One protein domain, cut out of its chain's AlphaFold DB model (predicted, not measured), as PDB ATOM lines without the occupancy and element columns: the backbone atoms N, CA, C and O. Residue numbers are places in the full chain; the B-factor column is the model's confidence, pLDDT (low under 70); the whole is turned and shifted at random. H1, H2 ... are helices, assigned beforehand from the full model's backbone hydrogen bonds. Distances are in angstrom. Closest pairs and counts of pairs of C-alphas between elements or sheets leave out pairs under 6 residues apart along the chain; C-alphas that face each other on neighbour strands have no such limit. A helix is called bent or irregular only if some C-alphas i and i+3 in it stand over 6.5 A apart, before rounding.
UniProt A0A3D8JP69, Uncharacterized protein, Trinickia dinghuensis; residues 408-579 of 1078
ATOM      1  N   ASP A 408      27.008  16.024 -25.289       33.38
ATOM      2  CA  ASP A 408      28.083  16.674 -24.530       33.38
ATOM      3  C   ASP A 408      27.566  17.444 -23.305       33.38
ATOM      4  O   ASP A 408      28.283  17.510 -22.314       33.38
ATOM      5  N   LEU A 409      26.339  17.990 -23.331       32.72
ATOM      6  CA  LEU A 409      25.735  18.631 -22.154       32.72
ATOM      7  C   LEU A 409      25.415  17.582 -21.086       32.72
ATOM      8  O   LEU A 409      25.840  17.743 -19.949       32.72
ATOM      9  N   GLU A 410      24.807  16.455 -21.466       33.31
ATOM     10  CA  GLU A 410      24.580  15.325 -20.552       33.31
ATOM     11  C   GLU A 410      25.904  14.789 -19.969       33.31
ATOM     12  O   GLU A 410      26.015  14.561 -18.764       33.31
ATOM     13  N   LEU A 411      26.950  14.644 -20.796       38.03
ATOM     14  CA  LEU A 411      28.286  14.215 -20.353       38.03
ATOM     15  C   LEU A 411      28.996  15.248 -19.463       38.03
ATOM     16  O   LEU A 411      29.793  14.856 -18.605       38.03
ATOM     17  N   LEU A 412      28.744  16.544 -19.663       42.91
ATOM     18  CA  LEU A 412      29.215  17.618 -18.789       42.91
ATOM     19  C   LEU A 412      28.469  17.585 -17.453       42.91
ATOM     20  O   LEU A 412      29.118  17.584 -16.413       42.91
ATOM     21  N   GLU A 413      27.141  17.487 -17.465       46.28
ATOM     22  CA  GLU A 413      26.283  17.478 -16.276       46.28
ATOM     23  C   GLU A 413      26.477  16.225 -15.414       46.28
ATOM     24  O   GLU A 413      26.556  16.337 -14.191       46.28
ATOM     25  N   ASP A 414      26.655  15.037 -16.006       50.25
ATOM     26  CA  ASP A 414      27.017  13.820 -15.266       50.25
ATOM     27  C   ASP A 414      28.390  13.953 -14.587       50.25
ATOM     28  O   ASP A 414      28.546  13.580 -13.422       50.25
ATOM     29  N   ARG A 415      29.391  14.512 -15.283       53.28
ATOM     30  CA  ARG A 415      30.741  14.729 -14.729       53.28
ATOM     31  C   ARG A 415      30.780  15.851 -13.697       53.28
ATOM     32  O   ARG A 415      31.504  15.743 -12.711       53.28
ATOM     33  N   GLN A 416      29.997  16.906 -13.895       53.34
ATOM     34  CA  GLN A 416      29.871  18.020 -12.962       53.34
ATOM     35  C   GLN A 416      29.109  17.582 -11.706       53.34
ATOM     36  O   GLN A 416      29.551  17.886 -10.604       53.34
ATOM     37  N   TYR A 417      28.056  16.766 -11.838       57.44
ATOM     38  CA  TYR A 417      27.393  16.136 -10.697       57.44
ATOM     39  C   TYR A 417      28.329  15.181  -9.937       57.44
ATOM     40  O   TYR A 417      28.324  15.177  -8.707       57.44
ATOM     41  N   GLN A 418      29.165  14.398 -10.632       62.25
ATOM     42  CA  GLN A 418      30.200  13.574  -9.989       62.25
ATOM     43  C   GLN A 418      31.206  14.442  -9.214       62.25
ATOM     44  O   GLN A 418      31.480  14.159  -8.048       62.25
ATOM     45  N   TYR A 419      31.694  15.528  -9.817       66.56
ATOM     46  CA  TYR A 419      32.591  16.489  -9.172       66.56
ATOM     47  C   TYR A 419      31.953  17.141  -7.933       66.56
ATOM     48  O   TYR A 419      32.536  17.074  -6.851       66.56
ATOM     49  N   ASP A 420      30.740  17.691  -8.047       65.31
ATOM     50  CA  ASP A 420      30.028  18.327  -6.929       65.31
ATOM     51  C   ASP A 420      29.665  17.312  -5.830       65.31
ATOM     52  O   ASP A 420      29.767  17.626  -4.644       65.31
ATOM     53  N   THR A 421      29.331  16.064  -6.183       67.94
ATOM     54  CA  THR A 421      29.096  14.980  -5.210       67.94
ATOM     55  C   THR A 421      30.360  14.662  -4.411       67.94
ATOM     56  O   THR A 421      30.301  14.560  -3.185       67.94
ATOM     57  N   VAL A 422      31.514  14.539  -5.077       71.06
ATOM     58  CA  VAL A 422      32.805  14.288  -4.412       71.06
ATOM     59  C   VAL A 422      33.238  15.502  -3.577       71.06
ATOM     60  O   VAL A 422      33.733  15.329  -2.464       71.06
ATOM     61  N   LEU A 423      32.985  16.727  -4.047       73.88
ATOM     62  CA  LEU A 423      33.269  17.964  -3.313       73.88
ATOM     63  C   LEU A 423      32.408  18.095  -2.042       73.88
ATOM     64  O   LEU A 423      32.928  18.428  -0.977       73.88
ATOM     65  N   ILE A 424      31.110  17.777  -2.123       75.12
ATOM     66  CA  ILE A 424      30.194  17.740  -0.969       75.12
ATOM     67  C   ILE A 424      30.586  16.623   0.007       75.12
ATOM     68  O   ILE A 424      30.586  16.850   1.219       75.12
ATOM     69  N   ALA A 425      30.963  15.441  -0.491       77.62
ATOM     70  CA  ALA A 425      31.436  14.341   0.347       77.62
ATOM     71  C   ALA A 425      32.719  14.722   1.107       77.62
ATOM     72  O   ALA A 425      32.787  14.522   2.320       77.62
ATOM     73  N   ALA A 426      33.689  15.350   0.436       79.31
ATOM     74  CA  ALA A 426      34.905  15.863   1.065       79.31
ATOM     75  C   ALA A 426      34.596  16.948   2.115       79.31
ATOM     76  O   ALA A 426      35.097  16.883   3.238       79.31
ATOM     77  N   ARG A 427      33.705  17.901   1.797       84.44
ATOM     78  CA  ARG A 427      33.228  18.937   2.730       84.44
ATOM     79  C   ARG A 427      32.641  18.321   4.001       84.44
ATOM     80  O   ARG A 427      33.034  18.700   5.102       84.44
ATOM     81  N   SER A 428      31.721  17.366   3.867       84.25
ATOM     82  CA  SER A 428      31.083  16.714   5.018       84.25
ATOM     83  C   SER A 428      32.011  15.768   5.778       84.25
ATOM     84  O   SER A 428      31.894  15.680   6.997       84.25
ATOM     85  N   GLY A 429      32.960  15.118   5.100       84.19
ATOM     86  CA  GLY A 429      34.023  14.354   5.752       84.19
ATOM     87  C   GLY A 429      34.908  15.237   6.633       84.19
ATOM     88  O   GLY A 429      35.231  14.849   7.752       84.19
ATOM     89  N   LEU A 430      35.250  16.446   6.165       85.25
ATOM     90  CA  LEU A 430      36.077  17.388   6.924       85.25
ATOM     91  C   LEU A 430      35.314  17.962   8.125       85.25
ATOM     92  O   LEU A 430      35.851  17.964   9.228       85.25
ATOM     93  N   ILE A 431      34.045  18.355   7.946       88.75
ATOM     94  CA  ILE A 431      33.147  18.739   9.053       88.75
ATOM     95  C   ILE A 431      33.110  17.627  10.113       88.75
ATOM     96  O   ILE A 431      33.476  17.858  11.262       88.75
ATOM     97  N   GLY A 432      32.781  16.397   9.704       87.44
ATOM     98  CA  GLY A 432      32.695  15.243  10.599       87.44
ATOM     99  C   GLY A 432      34.038  14.734  11.138       87.44
ATOM    100  O   GLY A 432      34.045  13.836  11.978       87.44
ATOM    101  N   HIS A 433      35.180  15.256  10.681       87.75
ATOM    102  CA  HIS A 433      36.470  15.096  11.357       87.75
ATOM    103  C   HIS A 433      36.627  16.162  12.446       87.75
ATOM    104  O   HIS A 433      36.804  15.815  13.611       87.75
ATOM    105  N   LEU A 434      36.481  17.441  12.084       88.38
ATOM    106  CA  LEU A 434      36.670  18.584  12.983       88.38
ATOM    107  C   LEU A 434      35.722  18.535  14.190       88.38
ATOM    108  O   LEU A 434      36.156  18.724  15.321       88.38
ATOM    109  N   GLU A 435      34.447  18.195  13.982       88.88
ATOM    110  CA  GLU A 435      33.464  17.995  15.061       88.88
ATOM    111  C   GLU A 435      33.896  16.928  16.087       88.88
ATOM    112  O   GLU A 435      33.494  16.996  17.250       88.88
ATOM    113  N   ARG A 436      34.728  15.954  15.681       87.50
ATOM    114  CA  ARG A 436      35.283  14.916  16.567       87.50
ATOM    115  C   ARG A 436      36.616  15.307  17.202       87.50
ATOM    116  O   ARG A 436      36.851  14.893  18.332       87.50
ATOM    117  N   SER A 437      37.483  16.051  16.511       85.69
ATOM    118  CA  SER A 437      38.830  16.377  17.005       85.69
ATOM    119  C   SER A 437      38.880  17.632  17.885       85.69
ATOM    120  O   SER A 437      39.614  17.655  18.875       85.69
ATOM    121  N   LEU A 438      38.046  18.643  17.600       86.50
ATOM    122  CA  LEU A 438      37.987  19.927  18.320       86.50
ATOM    123  C   LEU A 438      38.031  19.846  19.865       86.50
ATOM    124  O   LEU A 438      38.695  20.701  20.456       86.50
ATOM    125  N   PRO A 439      37.378  18.883  20.557       82.25
ATOM    126  CA  PRO A 439      37.400  18.812  22.022       82.25
ATOM    127  C   PRO A 439      38.782  18.590  22.655       82.25
ATOM    128  O   PRO A 439      38.950  18.912  23.837       82.25
ATOM    129  N   ASP A 440      39.744  18.043  21.903       82.38
ATOM    130  CA  ASP A 440      41.053  17.597  22.402       82.38
ATOM    131  C   ASP A 440      42.252  18.334  21.744       82.38
ATOM    132  O   ASP A 440      43.407  17.988  21.999       82.38
ATOM    133  N   LEU A 441      42.002  19.386  20.946       84.94
ATOM    134  CA  LEU A 441      43.033  20.222  20.302       84.94
ATOM    135  C   LEU A 441      43.672  21.275  21.226       84.94
ATOM    136  O   LEU A 441      43.066  21.743  22.193       84.94
ATOM    137  N   ASP A 442      44.890  21.719  20.882       84.00
ATOM    138  CA  ASP A 442      45.558  22.827  21.579       84.00
ATOM    139  C   ASP A 442      44.895  24.194  21.303       84.00
ATOM    140  O   ASP A 442      44.157  24.376  20.337       84.00
ATOM    141  N   GLY A 443      45.167  25.202  22.140       83.38
ATOM    142  CA  GLY A 443      44.526  26.525  22.042       83.38
ATOM    143  C   GLY A 443      44.865  27.357  20.792       83.38
ATOM    144  O   GLY A 443      44.340  28.460  20.632       83.38
ATOM    145  N   ARG A 444      45.745  26.884  19.904       85.62
ATOM    146  CA  ARG A 444      45.958  27.443  18.565       85.62
ATOM    147  C   ARG A 444      45.227  26.612  17.514       85.62
ATOM    148  O   ARG A 444      44.467  27.187  16.738       85.62
ATOM    149  N   GLN A 445      45.431  25.298  17.514       85.88
ATOM    150  CA  GLN A 445      44.791  24.357  16.595       85.88
ATOM    151  C   GLN A 445      43.265  24.437  16.701       85.88
ATOM    152  O   GLN A 445      42.592  24.491  15.680       85.88
ATOM    153  N   LEU A 446      42.727  24.556  17.918       87.12
ATOM    154  CA  LEU A 446      41.309  24.781  18.211       87.12
ATOM    155  C   LEU A 446      40.771  26.072  17.571       87.12
ATOM    156  O   LEU A 446      39.685  26.070  17.002       87.12
ATOM    157  N   HIS A 447      41.527  27.172  17.619       89.12
ATOM    158  CA  HIS A 447      41.120  28.439  17.000       89.12
ATOM    159  C   HIS A 447      41.157  28.368  15.464       89.12
ATOM    160  O   HIS A 447      40.195  28.757  14.805       89.12
ATOM    161  N   GLU A 448      42.245  27.842  14.892       88.88
ATOM    162  CA  GLU A 448      42.409  27.712  13.436       88.88
ATOM    163  C   GLU A 448      41.381  26.716  12.849       88.88
ATOM    164  O   GLU A 448      40.752  27.006  11.830       88.88
ATOM    165  N   SER A 449      41.101  25.615  13.555       88.31
ATOM    166  CA  SER A 449      40.122  24.587  13.166       88.31
ATOM    167  C   SER A 449      38.667  25.029  13.352       88.31
ATOM    168  O   SER A 449      37.827  24.705  12.514       88.31
ATOM    169  N   ALA A 450      38.340  25.818  14.383       88.75
ATOM    170  CA  ALA A 450      36.989  26.361  14.558       88.75
ATOM    171  C   ALA A 450      36.629  27.416  13.496       88.75
ATOM    172  O   ALA A 450      35.476  27.482  13.068       88.75
ATOM    173  N   LEU A 451      37.606  28.208  13.029       89.56
ATOM    174  CA  LEU A 451      37.423  29.114  11.886       89.56
ATOM    175  C   LEU A 451      37.140  28.343  10.590       89.56
ATOM    176  O   LEU A 451      36.266  28.748   9.823       89.56
ATOM    177  N   VAL A 452      37.836  27.221  10.365       89.56
ATOM    178  CA  VAL A 452      37.541  26.312   9.245       89.56
ATOM    179  C   VAL A 452      36.142  25.708   9.400       89.56
ATOM    180  O   VAL A 452      35.341  25.821   8.476       89.56
ATOM    181  N   LEU A 453      35.794  25.142  10.563       91.12
ATOM    182  CA  LEU A 453      34.492  24.499  10.776       91.12
ATOM    183  C   LEU A 453      33.314  25.472  10.594       91.12
ATOM    184  O   LEU A 453      32.370  25.150   9.878       91.12
ATOM    185  N   ALA A 454      33.374  26.682  11.158       87.81
ATOM    186  CA  ALA A 454      32.325  27.685  10.954       87.81
ATOM    187  C   ALA A 454      32.194  28.110   9.483       87.81
ATOM    188  O   ALA A 454      31.084  28.311   8.989       87.81
ATOM    189  N   GLY A 455      33.313  28.201   8.757       86.06
ATOM    190  CA  GLY A 455      33.303  28.447   7.317       86.06
ATOM    191  C   GLY A 455      32.668  27.298   6.525       86.06
ATOM    192  O   GLY A 455      31.907  27.541   5.587       86.06
ATOM    193  N   LEU A 456      32.936  26.047   6.916       86.38
ATOM    194  CA  LEU A 456      32.353  24.855   6.295       86.38
ATOM    195  C   LEU A 456      30.851  24.748   6.593       86.38
ATOM    196  O   LEU A 456      30.088  24.423   5.687       86.38
ATOM    197  N   HIS A 457      30.411  25.087   7.809       86.44
ATOM    198  CA  HIS A 457      28.990  25.187   8.145       86.44
ATOM    199  C   HIS A 457      28.295  26.319   7.385       86.44
ATOM    200  O   HIS A 457      27.205  26.103   6.872       86.44
ATOM    201  N   ALA A 458      28.905  27.499   7.232       82.25
ATOM    202  CA  ALA A 458      28.326  28.566   6.411       82.25
ATOM    203  C   ALA A 458      28.147  28.122   4.947       82.25
ATOM    204  O   ALA A 458      27.089  28.336   4.357       82.25
ATOM    205  N   TRP A 459      29.131  27.409   4.391       77.12
ATOM    206  CA  TRP A 459      29.038  26.796   3.063       77.12
ATOM    207  C   TRP A 459      27.970  25.685   2.989       77.12
ATOM    208  O   TRP A 459      27.262  25.563   1.989       77.12
ATOM    209  N   GLN A 460      27.811  24.892   4.054       77.69
ATOM    210  CA  GLN A 460      26.769  23.870   4.198       77.69
ATOM    211  C   GLN A 460      25.366  24.470   4.395       77.69
ATOM    212  O   GLN A 460      24.392  23.859   3.975       77.69
ATOM    213  N   HIS A 461      25.238  25.651   4.998       71.44
ATOM    214  CA  HIS A 461      23.961  26.351   5.150       71.44
ATOM    215  C   HIS A 461      23.540  27.069   3.865       71.44
ATOM    216  O   HIS A 461      22.354  27.055   3.543       71.44
ATOM    217  N   ALA A 462      24.490  27.633   3.112       63.97
ATOM    218  CA  ALA A 462      24.236  28.176   1.778       63.97
ATOM    219  C   ALA A 462      23.845  27.076   0.774       63.97
ATOM    220  O   ALA A 462      22.892  27.239   0.020       63.97
ATOM    221  N   HIS A 463      24.528  25.924   0.822       61.19
ATOM    222  CA  HIS A 463      24.239  24.765  -0.029       61.19
ATOM    223  C   HIS A 463      24.042  23.515   0.843       61.19
ATOM    224  O   HIS A 463      25.007  22.759   1.047       61.19
ATOM    225  N   PRO A 464      22.824  23.296   1.381       52.19
ATOM    226  CA  PRO A 464      22.484  22.123   2.182       52.19
ATOM    227  C   PRO A 464      22.843  20.823   1.469       52.19
ATOM    228  O   PRO A 464      22.655  20.702   0.260       52.19
ATOM    229  N   ASN A 465      23.333  19.828   2.213       51.78
ATOM    230  CA  ASN A 465      23.534  18.496   1.640       51.78
ATOM    231  C   ASN A 465      22.195  17.991   1.071       51.78
ATOM    232  O   ASN A 465      21.219  17.945   1.829       51.78
ATOM    233  N   PRO A 466      22.129  17.566  -0.206       45.84
ATOM    234  CA  PRO A 466      20.925  16.963  -0.755       45.84
ATOM    235  C   PRO A 466      20.675  15.624  -0.050       45.84
ATOM    236  O   PRO A 466      21.268  14.599  -0.373       45.84
ATOM    237  N   SER A 467      19.780  15.628   0.937       37.81
ATOM    238  CA  SER A 467      19.374  14.461   1.734       37.81
ATOM    239  C   SER A 467      18.406  13.523   0.989       37.81
ATOM    240  O   SER A 467      17.635  12.780   1.594       37.81
ATOM    241  N   ALA A 468      18.449  13.563  -0.342       37.53
ATOM    242  CA  ALA A 468      17.626  12.809  -1.273       37.53
ATOM    243  C   ALA A 468      18.487  12.362  -2.471       37.53
ATOM    244  O   ALA A 468      19.502  13.000  -2.756       37.53
ATOM    245  N   PRO A 469      18.098  11.298  -3.198       37.12
ATOM    246  CA  PRO A 469      18.741  10.946  -4.460       37.12
ATOM    247  C   PRO A 469      18.725  12.127  -5.439       37.12
ATOM    248  O   PRO A 469      17.720  12.830  -5.514       37.12
ATOM    249  N   ARG A 470      19.844  12.300  -6.158       35.34
ATOM    250  CA  ARG A 470      20.096  13.196  -7.305       35.34
ATOM    251  C   ARG A 470      18.846  13.989  -7.777       35.34
ATOM    252  O   ARG A 470      18.013  13.408  -8.474       35.34
ATOM    253  N   PRO A 471      18.679  15.266  -7.370       34.06
ATOM    254  CA  PRO A 471      17.470  16.036  -7.664       34.06
ATOM    255  C   PRO A 471      17.397  16.445  -9.141       34.06
ATOM    256  O   PRO A 471      18.296  17.131  -9.611       34.06
ATOM    257  N   GLU A 472      16.291  16.105  -9.826       33.72
ATOM    258  CA  GLU A 472      16.034  16.432 -11.253       33.72
ATOM    259  C   GLU A 472      16.431  17.850 -11.632       33.72
ATOM    260  O   GLU A 472      17.032  18.095 -12.677       33.72
ATOM    261  N   THR A 473      16.017  18.781 -10.779       33.78
ATOM    262  CA  THR A 473      16.185  20.213 -10.943       33.78
ATOM    263  C   THR A 473      17.556  20.640 -10.429       33.78
ATOM    264  O   THR A 473      17.644  21.525  -9.586       33.78
ATOM    265  N   PHE A 474      18.626  19.997 -10.902       36.16
ATOM    266  CA  PHE A 474      19.980  20.535 -10.774       36.16
ATOM    267  C   PHE A 474      20.207  21.517 -11.930       36.16
ATOM    268  O   PHE A 474      20.960  21.251 -12.864       36.16
ATOM    269  N   ASP A 475      19.448  22.616 -11.912       35.00
ATOM    270  CA  ASP A 475      19.462  23.619 -12.975       35.00
ATOM    271  C   ASP A 475      20.861  24.247 -13.051       35.00
ATOM    272  O   ASP A 475      21.407  24.713 -12.049       35.00
ATOM    273  N   ALA A 476      21.451  24.291 -14.249       34.97
ATOM    274  CA  ALA A 476      22.783  24.848 -14.474       34.97
ATOM    275  C   ALA A 476      22.910  26.338 -14.070       34.97
ATOM    276  O   ALA A 476      24.028  26.872 -14.065       34.97
ATOM    277  N   ARG A 477      21.785  26.996 -13.753       31.73
ATOM    278  CA  ARG A 477      21.656  28.383 -13.288       31.73
ATOM    279  C   ARG A 477      21.450  28.555 -11.776       31.73
ATOM    280  O   ARG A 477      21.532  29.696 -11.330       31.73
ATOM    281  N   GLU A 478      21.174  27.504 -10.999       35.69
ATOM    282  CA  GLU A 478      21.096  27.631  -9.533       35.69
ATOM    283  C   GLU A 478      22.487  27.880  -8.919       35.69
ATOM    284  O   GLU A 478      23.516  27.481  -9.477       35.69
ATOM    285  N   ASP A 479      22.526  28.555  -7.762       42.91
ATOM    286  CA  ASP A 479      23.772  28.861  -7.056       42.91
ATOM    287  C   ASP A 479      24.486  27.561  -6.653       42.91
ATOM    288  O   ASP A 479      24.034  26.788  -5.801       42.91
ATOM    289  N   ARG A 480      25.624  27.305  -7.302       54.28
ATOM    290  CA  ARG A 480      26.331  26.025  -7.245       54.28
ATOM    291  C   ARG A 480      27.099  25.895  -5.930       54.28
ATOM    292  O   ARG A 480      27.654  26.892  -5.461       54.28
ATOM    293  N   PRO A 481      27.294  24.670  -5.400       53.84
ATOM    294  CA  PRO A 481      28.188  24.447  -4.264       53.84
ATOM    295  C   PRO A 481      29.573  25.064  -4.501       53.84
ATOM    296  O   PRO A 481      30.110  25.723  -3.616       53.84
ATOM    297  N   GLY A 482      30.111  24.924  -5.718       52.91
ATOM    298  CA  GLY A 482      31.395  25.496  -6.123       52.91
ATOM    299  C   GLY A 482      31.423  27.007  -6.408       52.91
ATOM    300  O   GLY A 482      32.504  27.513  -6.694       52.91
ATOM    301  N   SER A 483      30.290  27.729  -6.388       51.81
ATOM    302  CA  SER A 483      30.214  29.160  -6.757       51.81
ATOM    303  C   SER A 483      29.881  30.112  -5.602       51.81
ATOM    304  O   SER A 483      29.780  31.318  -5.822       51.81
ATOM    305  N   PHE A 484      29.757  29.612  -4.369       61.72
ATOM    306  CA  PHE A 484      29.502  30.448  -3.195       61.72
ATOM    307  C   PHE A 484      30.646  31.441  -2.938       61.72
ATOM    308  O   PHE A 484      31.810  31.045  -2.838       61.72
ATOM    309  N   SER A 485      30.314  32.723  -2.771       67.12
ATOM    310  CA  SER A 485      31.250  33.767  -2.336       67.12
ATOM    311  C   SER A 485      30.713  34.464  -1.086       67.12
ATOM    312  O   SER A 485      29.506  34.647  -0.934       67.12
ATOM    313  N   VAL A 486      31.610  34.819  -0.164       69.25
ATOM    314  CA  VAL A 486      31.246  35.364   1.150       69.25
ATOM    315  C   VAL A 486      31.562  36.853   1.200       69.25
ATOM    316  O   VAL A 486      32.712  37.262   1.047       69.25
ATOM    317  N   ASP A 487      30.539  37.667   1.451       78.31
ATOM    318  CA  ASP A 487      30.677  39.114   1.583       78.31
ATOM    319  C   ASP A 487      31.246  39.530   2.961       78.31
ATOM    320  O   ASP A 487      31.513  38.718   3.852       78.31
ATOM    321  N   ALA A 488      31.424  40.836   3.169       78.31
ATOM    322  CA  ALA A 488      31.955  41.363   4.425       78.31
ATOM    323  C   ALA A 488      30.999  41.206   5.630       78.31
ATOM    324  O   ALA A 488      31.452  41.378   6.766       78.31
ATOM    325  N   ALA A 489      29.711  40.898   5.425       79.00
ATOM    326  CA  ALA A 489      28.775  40.555   6.494       79.00
ATOM    327  C   ALA A 489      28.857  39.061   6.853       79.00
ATOM    328  O   ALA A 489      29.099  38.732   8.016       79.00
ATOM    329  N   GLY A 490      28.775  38.162   5.868       80.00
ATOM    330  CA  GLY A 490      28.939  36.719   6.054       80.00
ATOM    331  C   GLY A 490      30.302  36.349   6.649       80.00
ATOM    332  O   GLY A 490      30.382  35.511   7.544       80.00
ATOM    333  N   ALA A 491      31.374  37.049   6.264       81.75
ATOM    334  CA  ALA A 491      32.700  36.838   6.845       81.75
ATOM    335  C   ALA A 491      32.783  37.238   8.333       81.75
ATOM    336  O   ALA A 491      33.580  36.670   9.081       81.75
ATOM    337  N   ARG A 492      31.963  38.200   8.790       85.31
ATOM    338  CA  ARG A 492      31.827  38.530  10.223       85.31
ATOM    339  C   ARG A 492      30.991  37.484  10.950       85.31
ATOM    340  O   ARG A 492      31.330  37.132  12.074       85.31
ATOM    341  N   GLN A 493      29.940  36.981  10.305       86.44
ATOM    342  CA  GLN A 493      29.084  35.933  10.854       86.44
ATOM    343  C   GLN A 493      29.892  34.653  11.125       86.44
ATOM    344  O   GLN A 493      29.934  34.200  12.264       86.44
ATOM    345  N   ILE A 494      30.665  34.178  10.138       87.19
ATOM    346  CA  ILE A 494      31.599  33.041  10.278       87.19
ATOM    347  C   ILE A 494      32.569  33.237  11.456       87.19
ATOM    348  O   ILE A 494      32.838  32.293  12.195       87.19
ATOM    349  N   TRP A 495      33.085  34.454  11.660       90.06
ATOM    350  CA  TRP A 495      34.004  34.745  12.763       90.06
ATOM    351  C   TRP A 495      33.342  34.638  14.147       90.06
ATOM    352  O   TRP A 495      33.910  34.023  15.051       90.06
ATOM    353  N   GLU A 496      32.150  35.214  14.336       92.69
ATOM    354  CA  GLU A 496      31.441  35.110  15.621       92.69
ATOM    355  C   GLU A 496      30.849  33.706  15.849       92.69
ATOM    356  O   GLU A 496      30.735  33.276  16.997       92.69
ATOM    357  N   ASP A 497      30.524  32.958  14.790       92.44
ATOM    358  CA  ASP A 497      30.084  31.561  14.887       92.44
ATOM    359  C   ASP A 497      31.249  30.622  15.245       92.44
ATOM    360  O   ASP A 497      31.104  29.803  16.151       92.44
ATOM    361  N   ALA A 498      32.440  30.803  14.659       92.50
ATOM    362  CA  ALA A 498      33.665  30.104  15.076       92.50
ATOM    363  C   ALA A 498      33.991  30.357  16.555       92.50
ATOM    364  O   ALA A 498      34.324  29.440  17.309       92.50
ATOM    365  N   ARG A 499      33.846  31.613  16.990       93.38
ATOM    366  CA  ARG A 499      34.003  32.009  18.390       93.38
ATOM    367  C   ARG A 499      32.958  31.349  19.294       93.38
ATOM    368  O   ARG A 499      33.298  30.981  20.418       93.38
ATOM    369  N   ARG A 500      31.716  31.177  18.819       92.00
ATOM    370  CA  ARG A 500      30.655  30.470  19.555       92.00
ATOM    371  C   ARG A 500      30.959  28.981  19.695       92.00
ATOM    372  O   ARG A 500      30.921  28.497  20.814       92.00
ATOM    373  N   ILE A 501      31.388  28.299  18.629       91.12
ATOM    374  CA  ILE A 501      31.809  26.882  18.673       91.12
ATOM    375  C   ILE A 501      32.867  26.658  19.768       91.12
ATOM    376  O   ILE A 501      32.730  25.757  20.595       91.12
ATOM    377  N   VAL A 502      33.894  27.514  19.836       90.00
ATOM    378  CA  VAL A 502      34.926  27.428  20.888       90.00
ATOM    379  C   VAL A 502      34.358  27.739  22.282       90.00
ATOM    380  O   VAL A 502      34.764  27.109  23.259       90.00
ATOM    381  N   ALA A 503      33.415  28.677  22.403       87.19
ATOM    382  CA  ALA A 503      32.762  28.989  23.673       87.19
ATOM    383  C   ALA A 503      31.848  27.852  24.171       87.19
ATOM    384  O   ALA A 503      31.878  27.533  25.360       87.19
ATOM    385  N   ASP A 504      31.095  27.198  23.287       86.75
ATOM    386  CA  ASP A 504      30.136  26.143  23.633       86.75
ATOM    387  C   ASP A 504      30.845  24.880  24.166       86.75
ATOM    388  O   ASP A 504      30.363  24.240  25.105       86.75
ATOM    389  N   LEU A 505      32.067  24.587  23.692       83.75
ATOM    390  CA  LEU A 505      32.937  23.544  24.263       83.75
ATOM    391  C   LEU A 505      33.246  23.762  25.761       83.75
ATOM    392  O   LEU A 505      33.464  22.790  26.492       83.75
ATOM    393  N   SER A 506      33.207  25.007  26.258       69.31
ATOM    394  CA  SER A 506      33.383  25.290  27.692       69.31
ATOM    395  C   SER A 506      32.227  24.785  28.565       69.31
ATOM    396  O   SER A 506      32.435  24.560  29.756       69.31
ATOM    397  N   GLY A 507      31.047  24.532  27.985       63.22
ATOM    398  CA  GLY A 507      29.917  23.923  28.691       63.22
ATOM    399  C   GLY A 507      30.166  22.461  29.075       63.22
ATOM    400  O   GLY A 507      29.716  22.019  30.129       63.22
ATOM    401  N   ASN A 508      30.943  21.732  28.265       59.16
ATOM    402  CA  ASN A 508      31.296  20.328  28.514       59.16
ATOM    403  C   ASN A 508      32.588  20.164  29.337       59.16
ATOM    404  O   ASN A 508      32.750  19.163  30.034       59.16
ATOM    405  N   ARG A 509      33.517  21.128  29.265       57.75
ATOM    406  CA  ARG A 509      34.761  21.157  30.061       57.75
ATOM    407  C   ARG A 509      35.049  22.582  30.570       57.75
ATOM    408  O   ARG A 509      35.936  23.255  30.028       57.75
ATOM    409  N   PRO A 510      34.341  23.069  31.610       51.84
ATOM    410  CA  PRO A 510      34.687  24.342  32.235       51.84
ATOM    411  C   PRO A 510      36.129  24.285  32.763       51.84
ATOM    412  O   PRO A 510      36.536  23.290  33.355       51.84
ATOM    413  N   GLN A 511      36.888  25.366  32.556       63.22
ATOM    414  CA  GLN A 511      38.331  25.493  32.850       63.22
ATOM    415  C   GLN A 511      39.318  24.790  31.885       63.22
ATOM    416  O   GLN A 511      40.498  24.696  32.215       63.22
ATOM    417  N   SER A 512      38.922  24.372  30.673       74.06
ATOM    418  CA  SER A 512      39.916  23.958  29.659       74.06
ATOM    419  C   SER A 512      40.862  25.122  29.277       74.06
ATOM    420  O   SER A 512      40.393  26.137  28.746       74.06
ATOM    421  N   PRO A 513      42.193  25.004  29.485       79.38
ATOM    422  CA  PRO A 513      43.138  26.068  29.138       79.38
ATOM    423  C   PRO A 513      43.310  26.226  27.620       79.38
ATOM    424  O   PRO A 513      43.626  27.322  27.160       79.38
ATOM    425  N   ALA A 514      43.049  25.174  26.835       81.94
ATOM    426  CA  ALA A 514      43.020  25.255  25.376       81.94
ATOM    427  C   ALA A 514      41.864  26.147  24.895       81.94
ATOM    428  O   ALA A 514      42.086  27.054  24.096       81.94
ATOM    429  N   VAL A 515      40.659  25.971  25.455       85.12
ATOM    430  CA  VAL A 515      39.491  26.817  25.150       85.12
ATOM    431  C   VAL A 515      39.758  28.276  25.529       85.12
ATOM    432  O   VAL A 515      39.515  29.173  24.723       85.12
ATOM    433  N   ALA A 516      40.333  28.534  26.708       85.50
ATOM    434  CA  ALA A 516      40.712  29.889  27.114       85.50
ATOM    435  C   ALA A 516      41.765  30.518  26.174       85.50
ATOM    436  O   ALA A 516      41.621  31.675  25.771       85.50
ATOM    437  N   GLY A 517      42.789  29.754  25.777       85.88
ATOM    438  CA  GLY A 517      43.819  30.191  24.829       85.88
ATOM    439  C   GLY A 517      43.287  30.450  23.414       85.88
ATOM    440  O   GLY A 517      43.735  31.391  22.760       85.88
ATOM    441  N   ALA A 518      42.295  29.676  22.967       88.31
ATOM    442  CA  ALA A 518      41.623  29.875  21.689       88.31
ATOM    443  C   ALA A 518      40.695  31.100  21.712       88.31
ATOM    444  O   ALA A 518      40.741  31.918  20.794       88.31
ATOM    445  N   LEU A 519      39.912  31.297  22.781       89.50
ATOM    446  CA  LEU A 519      39.063  32.485  22.948       89.50
ATOM    447  C   LEU A 519      39.879  33.784  23.007       89.50
ATOM    448  O   LEU A 519      39.455  34.789  22.438       89.50
ATOM    449  N   ALA A 520      41.074  33.758  23.607       88.06
ATOM    450  CA  ALA A 520      41.985  34.903  23.647       88.06
ATOM    451  C   ALA A 520      42.496  35.357  22.260       88.06
ATOM    452  O   ALA A 520      42.953  36.492  22.126       88.06
ATOM    453  N   ARG A 521      42.403  34.507  21.224       89.44
ATOM    454  CA  ARG A 521      42.783  34.842  19.837       89.44
ATOM    455  C   ARG A 521      41.686  35.571  19.060       89.44
ATOM    456  O   ARG A 521      41.999  36.294  18.120       89.44
ATOM    457  N   PHE A 522      40.415  35.459  19.457       90.56
ATOM    458  CA  PHE A 522      39.289  36.111  18.767       90.56
ATOM    459  C   PHE A 522      39.225  37.632  19.042       90.56
ATOM    460  O   PHE A 522      38.264  38.149  19.611       90.56
ATOM    461  N   THR A 523      40.268  38.359  18.631       89.81
ATOM    462  CA  THR A 523      40.437  39.811  18.804       89.81
ATOM    463  C   THR A 523      39.879  40.608  17.621       89.81
ATOM    464  O   THR A 523      39.830  40.118  16.494       89.81
ATOM    465  N   ASP A 524      39.533  41.881  17.836       84.00
ATOM    466  CA  ASP A 524      39.065  42.778  16.766       84.00
ATOM    467  C   ASP A 524      40.086  42.998  15.639       84.00
ATOM    468  O   ASP A 524      39.713  43.119  14.470       84.00
ATOM    469  N   ALA A 525      41.379  43.019  15.970       84.00
ATOM    470  CA  ALA A 525      42.449  43.166  14.986       84.00
ATOM    471  C   ALA A 525      42.564  41.937  14.069       84.00
ATOM    472  O   ALA A 525      42.794  42.084  12.865       84.00
ATOM    473  N   GLU A 526      42.376  40.730  14.609       85.88
ATOM    474  CA  GLU A 526      42.369  39.501  13.811       85.88
ATOM    475  C   GLU A 526      41.038  39.323  13.067       85.88
ATOM    476  O   GLU A 526      41.068  39.008  11.878       85.88
ATOM    477  N   ARG A 527      39.900  39.701  13.671       87.38
ATOM    478  CA  ARG A 527      38.585  39.796  13.006       87.38
ATOM    479  C   ARG A 527      38.649  40.674  11.760       87.38
ATOM    480  O   ARG A 527      38.230  40.260  10.681       87.38
ATOM    481  N   GLY A 528      39.227  41.871  11.881       82.12
ATOM    482  CA  GLY A 528      39.405  42.795  10.761       82.12
ATOM    483  C   GLY A 528      40.266  42.213   9.635       82.12
ATOM    484  O   GLY A 528      39.939  42.392   8.460       82.12
ATOM    485  N   ARG A 529      41.326  41.464   9.973       85.00
ATOM    486  CA  ARG A 529      42.179  40.766   8.994       85.00
ATOM    487  C   ARG A 529      41.444  39.612   8.316       85.00
ATOM    488  O   ARG A 529      41.459  39.560   7.091       85.00
ATOM    489  N   PHE A 530      40.783  38.742   9.079       85.31
ATOM    490  CA  PHE A 530      40.025  37.596   8.569       85.31
ATOM    491  C   PHE A 530      38.917  38.041   7.610       85.31
ATOM    492  O   PHE A 530      38.891  37.605   6.461       85.31
ATOM    493  N   VAL A 531      38.078  38.993   8.033       85.19
ATOM    494  CA  VAL A 531      37.002  39.561   7.203       85.19
ATOM    495  C   VAL A 531      37.560  40.191   5.925       85.19
ATOM    496  O   VAL A 531      37.012  39.980   4.848       85.19
ATOM    497  N   THR A 532      38.680  40.918   6.015       83.62
ATOM    498  CA  THR A 532      39.324  41.536   4.842       83.62
ATOM    499  C   THR A 532      39.992  40.519   3.915       83.62
ATOM    500  O   THR A 532      40.135  40.804   2.730       83.62
ATOM    501  N   GLN A 533      40.427  39.361   4.418       82.25
ATOM    502  CA  GLN A 533      40.970  38.279   3.594       82.25
ATOM    503  C   GLN A 533      39.843  37.521   2.891       82.25
ATOM    504  O   GLN A 533      39.838  37.468   1.663       82.25
ATOM    505  N   LEU A 534      38.863  37.013   3.645       76.88
ATOM    506  CA  LEU A 534      37.779  36.185   3.113       76.88
ATOM    507  C   LEU A 534      36.921  36.963   2.102       76.88
ATOM    508  O   LEU A 534      36.769  36.520   0.971       76.88
ATOM    509  N   ALA A 535      36.488  38.187   2.436       75.19
ATOM    510  CA  ALA A 535      35.700  39.031   1.528       75.19
ATOM    511  C   ALA A 535      36.512  39.664   0.371       75.19
ATOM    512  O   ALA A 535      35.977  40.454  -0.408       75.19
ATOM    513  N   LYS A 536      37.813  39.352   0.253       73.25
ATOM    514  CA  LYS A 536      38.636  39.656  -0.933       73.25
ATOM    515  C   LYS A 536      38.955  38.425  -1.781       73.25
ATOM    516  O   LYS A 536      39.482  38.601  -2.881       73.25
ATOM    517  N   GLN A 537      38.636  37.212  -1.326       66.75
ATOM    518  CA  GLN A 537      38.702  36.031  -2.181       66.75
ATOM    519  C   GLN A 537      37.570  36.120  -3.211       66.75
ATOM    520  O   GLN A 537      36.408  35.873  -2.916       66.75
ATOM    521  N   ARG A 538      37.933  36.537  -4.431       51.72
ATOM    522  CA  ARG A 538      37.045  36.516  -5.607       51.72
ATOM    523  C   ARG A 538      36.830  35.104  -6.151       51.72
ATOM    524  O   ARG A 538      35.896  34.885  -6.911       51.72
ATOM    525  N   GLU A 539      37.715  34.181  -5.792       53.59
ATOM    526  CA  GLU A 539      37.553  32.757  -6.055       53.59
ATOM    527  C   GLU A 539      36.501  32.193  -5.087       53.59
ATOM    528  O   GLU A 539      36.642  32.379  -3.873       53.59
ATOM    529  N   PRO A 540      35.446  31.532  -5.592       61.47
ATOM    530  CA  PRO A 540      34.408  30.951  -4.751       61.47
ATOM    531  C   PRO A 540      34.897  29.707  -3.991       61.47
ATOM    532  O   PRO A 540      36.009  29.206  -4.191       61.47
ATOM    533  N   PHE A 541      34.052  29.193  -3.098       65.44
ATOM    534  CA  PHE A 541      34.324  28.004  -2.289       65.44
ATOM    535  C   PHE A 541      34.454  26.749  -3.171       65.44
ATOM    536  O   PHE A 541      33.474  26.113  -3.540       65.44
ATOM    537  N   SER A 542      35.695  26.402  -3.511       67.75
ATOM    538  CA  SER A 542      36.054  25.385  -4.502       67.75
ATOM    539  C   SER A 542      36.856  24.230  -3.888       67.75
ATOM    540  O   SER A 542      37.195  24.251  -2.703       67.75
ATOM    541  N   ALA A 543      37.232  23.236  -4.703       72.81
ATOM    542  CA  ALA A 543      38.162  22.181  -4.291       72.81
ATOM    543  C   ALA A 543      39.515  22.743  -3.806       72.81
ATOM    544  O   ALA A 543      40.068  22.229  -2.838       72.81
ATOM    545  N   ALA A 544      40.010  23.830  -4.411       76.00
ATOM    546  CA  ALA A 544      41.232  24.505  -3.969       76.00
ATOM    547  C   ALA A 544      41.041  25.208  -2.613       76.00
ATOM    548  O   ALA A 544      41.915  25.127  -1.750       76.00
ATOM    549  N   THR A 545      39.878  25.833  -2.385       76.81
ATOM    550  CA  THR A 545      39.515  26.424  -1.085       76.81
ATOM    551  C   THR A 545      39.447  25.348   0.000       76.81
ATOM    552  O   THR A 545      40.020  25.524   1.074       76.81
ATOM    553  N   LEU A 546      38.817  24.207  -0.298       79.50
ATOM    554  CA  LEU A 546      38.704  23.076   0.621       79.50
ATOM    555  C   LEU A 546      40.073  22.436   0.916       79.50
ATOM    556  O   LEU A 546      40.390  22.230   2.083       79.50
ATOM    557  N   GLN A 547      40.928  22.221  -0.088       84.88
ATOM    558  CA  GLN A 547      42.299  21.723   0.110       84.88
ATOM    559  C   GLN A 547      43.146  22.702   0.939       84.88
ATOM    560  O   GLN A 547      43.845  22.296   1.866       84.88
ATOM    561  N   ALA A 548      43.040  24.010   0.680       81.50
ATOM    562  CA  ALA A 548      43.692  25.041   1.489       81.50
ATOM    563  C   ALA A 548      43.189  25.078   2.945       81.50
ATOM    564  O   ALA A 548      43.910  25.554   3.823       81.50
ATOM    565  N   TRP A 549      41.976  24.583   3.213       83.38
ATOM    566  CA  TRP A 549      41.396  24.481   4.552       83.38
ATOM    567  C   TRP A 549      41.765  23.171   5.257       83.38
ATOM    568  O   TRP A 549      42.172  23.238   6.413       83.38
ATOM    569  N   THR A 550      41.786  22.024   4.566       83.69
ATOM    570  CA  THR A 550      42.376  20.769   5.084       83.69
ATOM    571  C   THR A 550      43.858  20.951   5.448       83.69
ATOM    572  O   THR A 550      44.342  20.406   6.438       83.69
ATOM    573  N   ASN A 551      44.575  21.792   4.696       83.62
ATOM    574  CA  ASN A 551      45.960  22.188   4.979       83.62
ATOM    575  C   ASN A 551      46.110  23.215   6.121       83.62
ATOM    576  O   ASN A 551      47.235  23.527   6.512       83.62
ATOM    577  N   ARG A 552      45.001  23.755   6.641       78.94
ATOM    578  CA  ARG A 552      44.942  24.705   7.769       78.94
ATOM    579  C   ARG A 552      44.364  24.100   9.050       78.94
ATOM    580  O   ARG A 552      44.557  24.678  10.115       78.94
ATOM    581  N   SER A 553      43.658  22.978   8.941       79.69
ATOM    582  CA  SER A 553      43.172  22.179  10.063       79.69
ATOM    583  C   SER A 553      44.259  21.294  10.681       79.69
ATOM    584  O   SER A 553      45.309  21.032  10.094       79.69
ATOM    585  N   ASP A 554      43.944  20.776  11.860       79.25
ATOM    586  CA  ASP A 554      44.650  19.724  12.590       79.25
ATOM    587  C   ASP A 554      44.828  18.394  11.832       79.25
ATOM    588  O   ASP A 554      45.816  17.709  12.087       79.25
ATOM    589  N   VAL A 555      43.920  18.045  10.908       78.94
ATOM    590  CA  VAL A 555      43.835  16.754  10.182       78.94
ATOM    591  C   VAL A 555      45.201  16.124   9.864       78.94
ATOM    592  O   VAL A 555      45.478  15.011  10.297       78.94
ATOM    593  N   ARG A 556      46.102  16.845   9.180       79.69
ATOM    594  CA  ARG A 556      47.440  16.346   8.777       79.69
ATOM    595  C   ARG A 556      48.370  15.959   9.938       79.69
ATOM    596  O   ARG A 556      49.349  15.255   9.707       79.69
ATOM    597  N   ALA A 557      48.114  16.454  11.146       76.25
ATOM    598  CA  ALA A 557      48.888  16.177  12.355       76.25
ATOM    599  C   ALA A 557      48.163  15.229  13.329       76.25
ATOM    600  O   ALA A 557      48.831  14.534  14.092       76.25
ATOM    601  N   ALA A 558      46.826  15.205  13.309       74.94
ATOM    602  CA  ALA A 558      46.001  14.359  14.171       74.94
ATOM    603  C   ALA A 558      45.705  12.975  13.558       74.94
ATOM    604  O   ALA A 558      45.664  11.982  14.282       74.94
ATOM    605  N   ASP A 559      45.508  12.905  12.239       79.75
ATOM    606  CA  ASP A 559      45.041  11.714  11.521       79.75
ATOM    607  C   ASP A 559      45.635  11.666  10.093       79.75
ATOM    608  O   ASP A 559      45.025  12.146   9.128       79.75
ATOM    609  N   PRO A 560      46.855  11.113   9.941       81.00
ATOM    610  CA  PRO A 560      47.530  11.034   8.647       81.00
ATOM    611  C   PRO A 560      46.791  10.185   7.603       81.00
ATOM    612  O   PRO A 560      46.884  10.496   6.419       81.00
ATOM    613  N   GLU A 561      46.039   9.158   8.016       78.44
ATOM    614  CA  GLU A 561      45.280   8.290   7.102       78.44
ATOM    615  C   GLU A 561      44.088   9.048   6.496       78.44
ATOM    616  O   GLU A 561      43.901   9.052   5.277       78.44
ATOM    617  N   THR A 562      43.334   9.790   7.316       77.06
ATOM    618  CA  THR A 562      42.297  10.711   6.820       77.06
ATOM    619  C   THR A 562      42.903  11.821   5.950       77.06
ATOM    620  O   THR A 562      42.304  12.212   4.946       77.06
ATOM    621  N   ALA A 563      44.096  12.325   6.285       78.19
ATOM    622  CA  ALA A 563      44.781  13.340   5.481       78.19
ATOM    623  C   ALA A 563      45.177  12.829   4.082       78.19
ATOM    624  O   ALA A 563      44.983  13.541   3.095       78.19
ATOM    625  N   GLU A 564      45.697  11.603   3.982       79.25
ATOM    626  CA  GLU A 564      46.051  10.964   2.708       79.25
ATOM    627  C   GLU A 564      44.801  10.708   1.850       79.25
ATOM    628  O   GLU A 564      44.774  11.080   0.676       79.25
ATOM    629  N   ALA A 565      43.711  10.220   2.457       78.69
ATOM    630  CA  ALA A 565      42.423  10.055   1.780       78.69
ATOM    631  C   ALA A 565      41.850  11.381   1.230       78.69
ATOM    632  O   ALA A 565      41.230  11.400   0.158       78.69
ATOM    633  N   PHE A 566      42.078  12.511   1.914       81.25
ATOM    634  CA  PHE A 566      41.729  13.830   1.381       81.25
ATOM    635  C   PHE A 566      42.606  14.239   0.194       81.25
ATOM    636  O   PHE A 566      42.065  14.728  -0.795       81.25
ATOM    637  N   GLU A 567      43.923  14.027   0.234       81.25
ATOM    638  CA  GLU A 567      44.807  14.366  -0.893       81.25
ATOM    639  C   GLU A 567      44.549  13.497  -2.133       81.25
ATOM    640  O   GLU A 567      44.585  14.011  -3.255       81.25
ATOM    641  N   ASP A 568      44.179  12.224  -1.965       79.62
ATOM    642  CA  ASP A 568      43.672  11.385  -3.060       79.62
ATOM    643  C   ASP A 568      42.349  11.932  -3.625       79.62
ATOM    644  O   ASP A 568      42.168  12.021  -4.844       79.62
ATOM    645  N   THR A 569      41.446  12.393  -2.753       78.75
ATOM    646  CA  THR A 569      40.171  13.010  -3.151       78.75
ATOM    647  C   THR A 569      40.384  14.326  -3.910       78.75
ATOM    648  O   THR A 569      39.778  14.534  -4.964       78.75
ATOM    649  N   PHE A 570      41.293  15.196  -3.456       80.06
ATOM    650  CA  PHE A 570      41.672  16.418  -4.175       80.06
ATOM    651  C   PHE A 570      42.394  16.105  -5.485       80.06
ATOM    652  O   PHE A 570      42.141  16.750  -6.501       80.06
ATOM    653  N   THR A 571      43.237  15.075  -5.511       79.06
ATOM    654  CA  THR A 571      43.882  14.582  -6.734       79.06
ATOM    655  C   THR A 571      42.848  14.071  -7.743       79.06
ATOM    656  O   THR A 571      42.991  14.311  -8.943       79.06
ATOM    657  N   HIS A 572      41.781  13.411  -7.288       76.38
ATOM    658  CA  HIS A 572      40.672  12.975  -8.136       76.38
ATOM    659  C   HIS A 572      39.840  14.159  -8.660       76.38
ATOM    660  O   HIS A 572      39.642  14.261  -9.872       76.38
ATOM    661  N   LEU A 573      39.445  15.099  -7.791       69.12
ATOM    662  CA  LEU A 573      38.754  16.344  -8.167       69.12
ATOM    663  C   LEU A 573      39.558  17.149  -9.203       69.12
ATOM    664  O   LEU A 573      39.021  17.527 -10.243       69.12
ATOM    665  N   ASN A 574      40.861  17.332  -8.978       71.81
ATOM    666  CA  ASN A 574      41.751  18.043  -9.897       71.81
ATOM    667  C   ASN A 574      41.917  17.311 -11.244       71.81
ATOM    668  O   ASN A 574      41.977  17.969 -12.284       71.81
ATOM    669  N   LYS A 575      41.937  15.969 -11.265       68.81
ATOM    670  CA  LYS A 575      41.934  15.179 -12.516       68.81
ATOM    671  C   LYS A 575      40.616  15.323 -13.287       68.81
ATOM    672  O   LYS A 575      40.647  15.413 -14.514       68.81
ATOM    673  N   MET A 576      39.474  15.385 -12.598       63.25
ATOM    674  CA  MET A 576      38.175  15.643 -13.234       63.25
ATOM    675  C   MET A 576      38.111  17.059 -13.826       63.25
ATOM    676  O   MET A 576      37.785  17.205 -15.000       63.25
ATOM    677  N   ALA A 577      38.514  18.084 -13.064       57.28
ATOM    678  CA  ALA A 577      38.480  19.486 -13.494       57.28
ATOM    679  C   ALA A 577      39.439  19.833 -14.654       57.28
ATOM    680  O   ALA A 577      39.195  20.793 -15.383       57.28
ATOM    681  N   ASN A 578      40.522  19.064 -14.833       53.25
ATOM    682  CA  ASN A 578      41.527  19.266 -15.888       53.25
ATOM    683  C   ASN A 578      41.424  18.249 -17.046       53.25
ATOM    684  O   ASN A 578      42.358  18.114 -17.840       53.25
ATOM    685  N   SER A 579      40.319  17.506 -17.156       47.69
ATOM    686  CA  SER A 579      40.142  16.506 -18.215       47.69
ATOM    687  C   SER A 579      39.890  17.152 -19.593       47.69
ATOM    688  O   SER A 579      39.013  18.008 -19.709       47.69
TER     689      SER A 579
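Overview. This is residues 408 to 579 of the 1078 residues of an uncharacterized protein of Trinickia dinghuensis (UniProt A0A3D8JP69). A long helix, H1, runs along the longest axis; H8 packs alongside it, running back the opposite way, with the short H6 beside H8, while H2 folds back from the far end of H1. H3 crosses H2, H4 packs beside H3, and H5 packs on H3 away from H1, while a long loop, residues 463 to 489, links H2 to H3. The printed part has 172 residues with eight named helices, H1 to H8 in chain order, and no named strand; the class is all helix, and the helix packing is part aligned, part crossed. The whole is compact, with a radius of gyration of the C-alphas of 17.0 A, yet elongated in outline, spanning 58 by 36 by 28 A.

Arrangement. H1, residues 408 to 440, is the hub, touching four other helices. It is irregular, with C-alphas 436 and 439 7.0 A apart, and its line is a rough one. With H2, residues 445 to 462, it forms a helical hairpin, touching through residues 427 to 438 of H1 alone at a steep tilt of 38 degrees, opposite ways; the closest C-alphas, of Leu 438 and Leu 446, are 5.9 A apart. H3, residues 490 to 508, touches H2 at a steep tilt of 58 degrees, with the C-alphas of Ala 454 and Ala 498 closest at 5.0 A. H4, residues 513 to 519, forms a helical hairpin with H3, closest at the C-alphas of Val 502 and Val 515, 6.3 A. H5, residues 524 to 534, touches H3, closest at the C-alphas of Ala 491 and Val 531, 5.1 A, and is apart from H1. H6, residues 543 to 550, only just touches H1, with 3 pairs of C-alphas within 8 A, the closest Leu 423 and Ala 543 at 6.5 A. H7, residues 555 to 558, and H8, residues 560 to 577, touch only at the corner, closest at the C-alphas of Arg 556 and Ala 563, 5.2 A. H8 touches H1 at a shallow tilt of 20 degrees, opposite ways, closest at the C-alphas of Tyr 419 and Leu 573, 6.2 A. Every O i to N i+4 pair is within hydrogen-bond range in H2, H4, H5, H6 and H8, against 26 of 29 in H1 and 12 of 15 in H3; H7 is too short for such a pair.

Along the chain. H1 begins at C-alpha 408, (28.083, 16.674, -24.530), and measures 48.7 A. H2 measures 25.6 A, H3 27.9 A and H5 15.2 A. H8 measures 25.4 A and ends at C-alpha 577, (38.480, 19.486, -13.494).

Size, cuts and confidence. The C-alphas farthest apart, of Asp 408 and Gln 511, are 59.0 A apart. The printed part has no cut, and its one long link is H2 to H3. Mean pLDDT of the printed part is 72.8; 57 residues are under 70, among them 408 to 421 and 462 to 486.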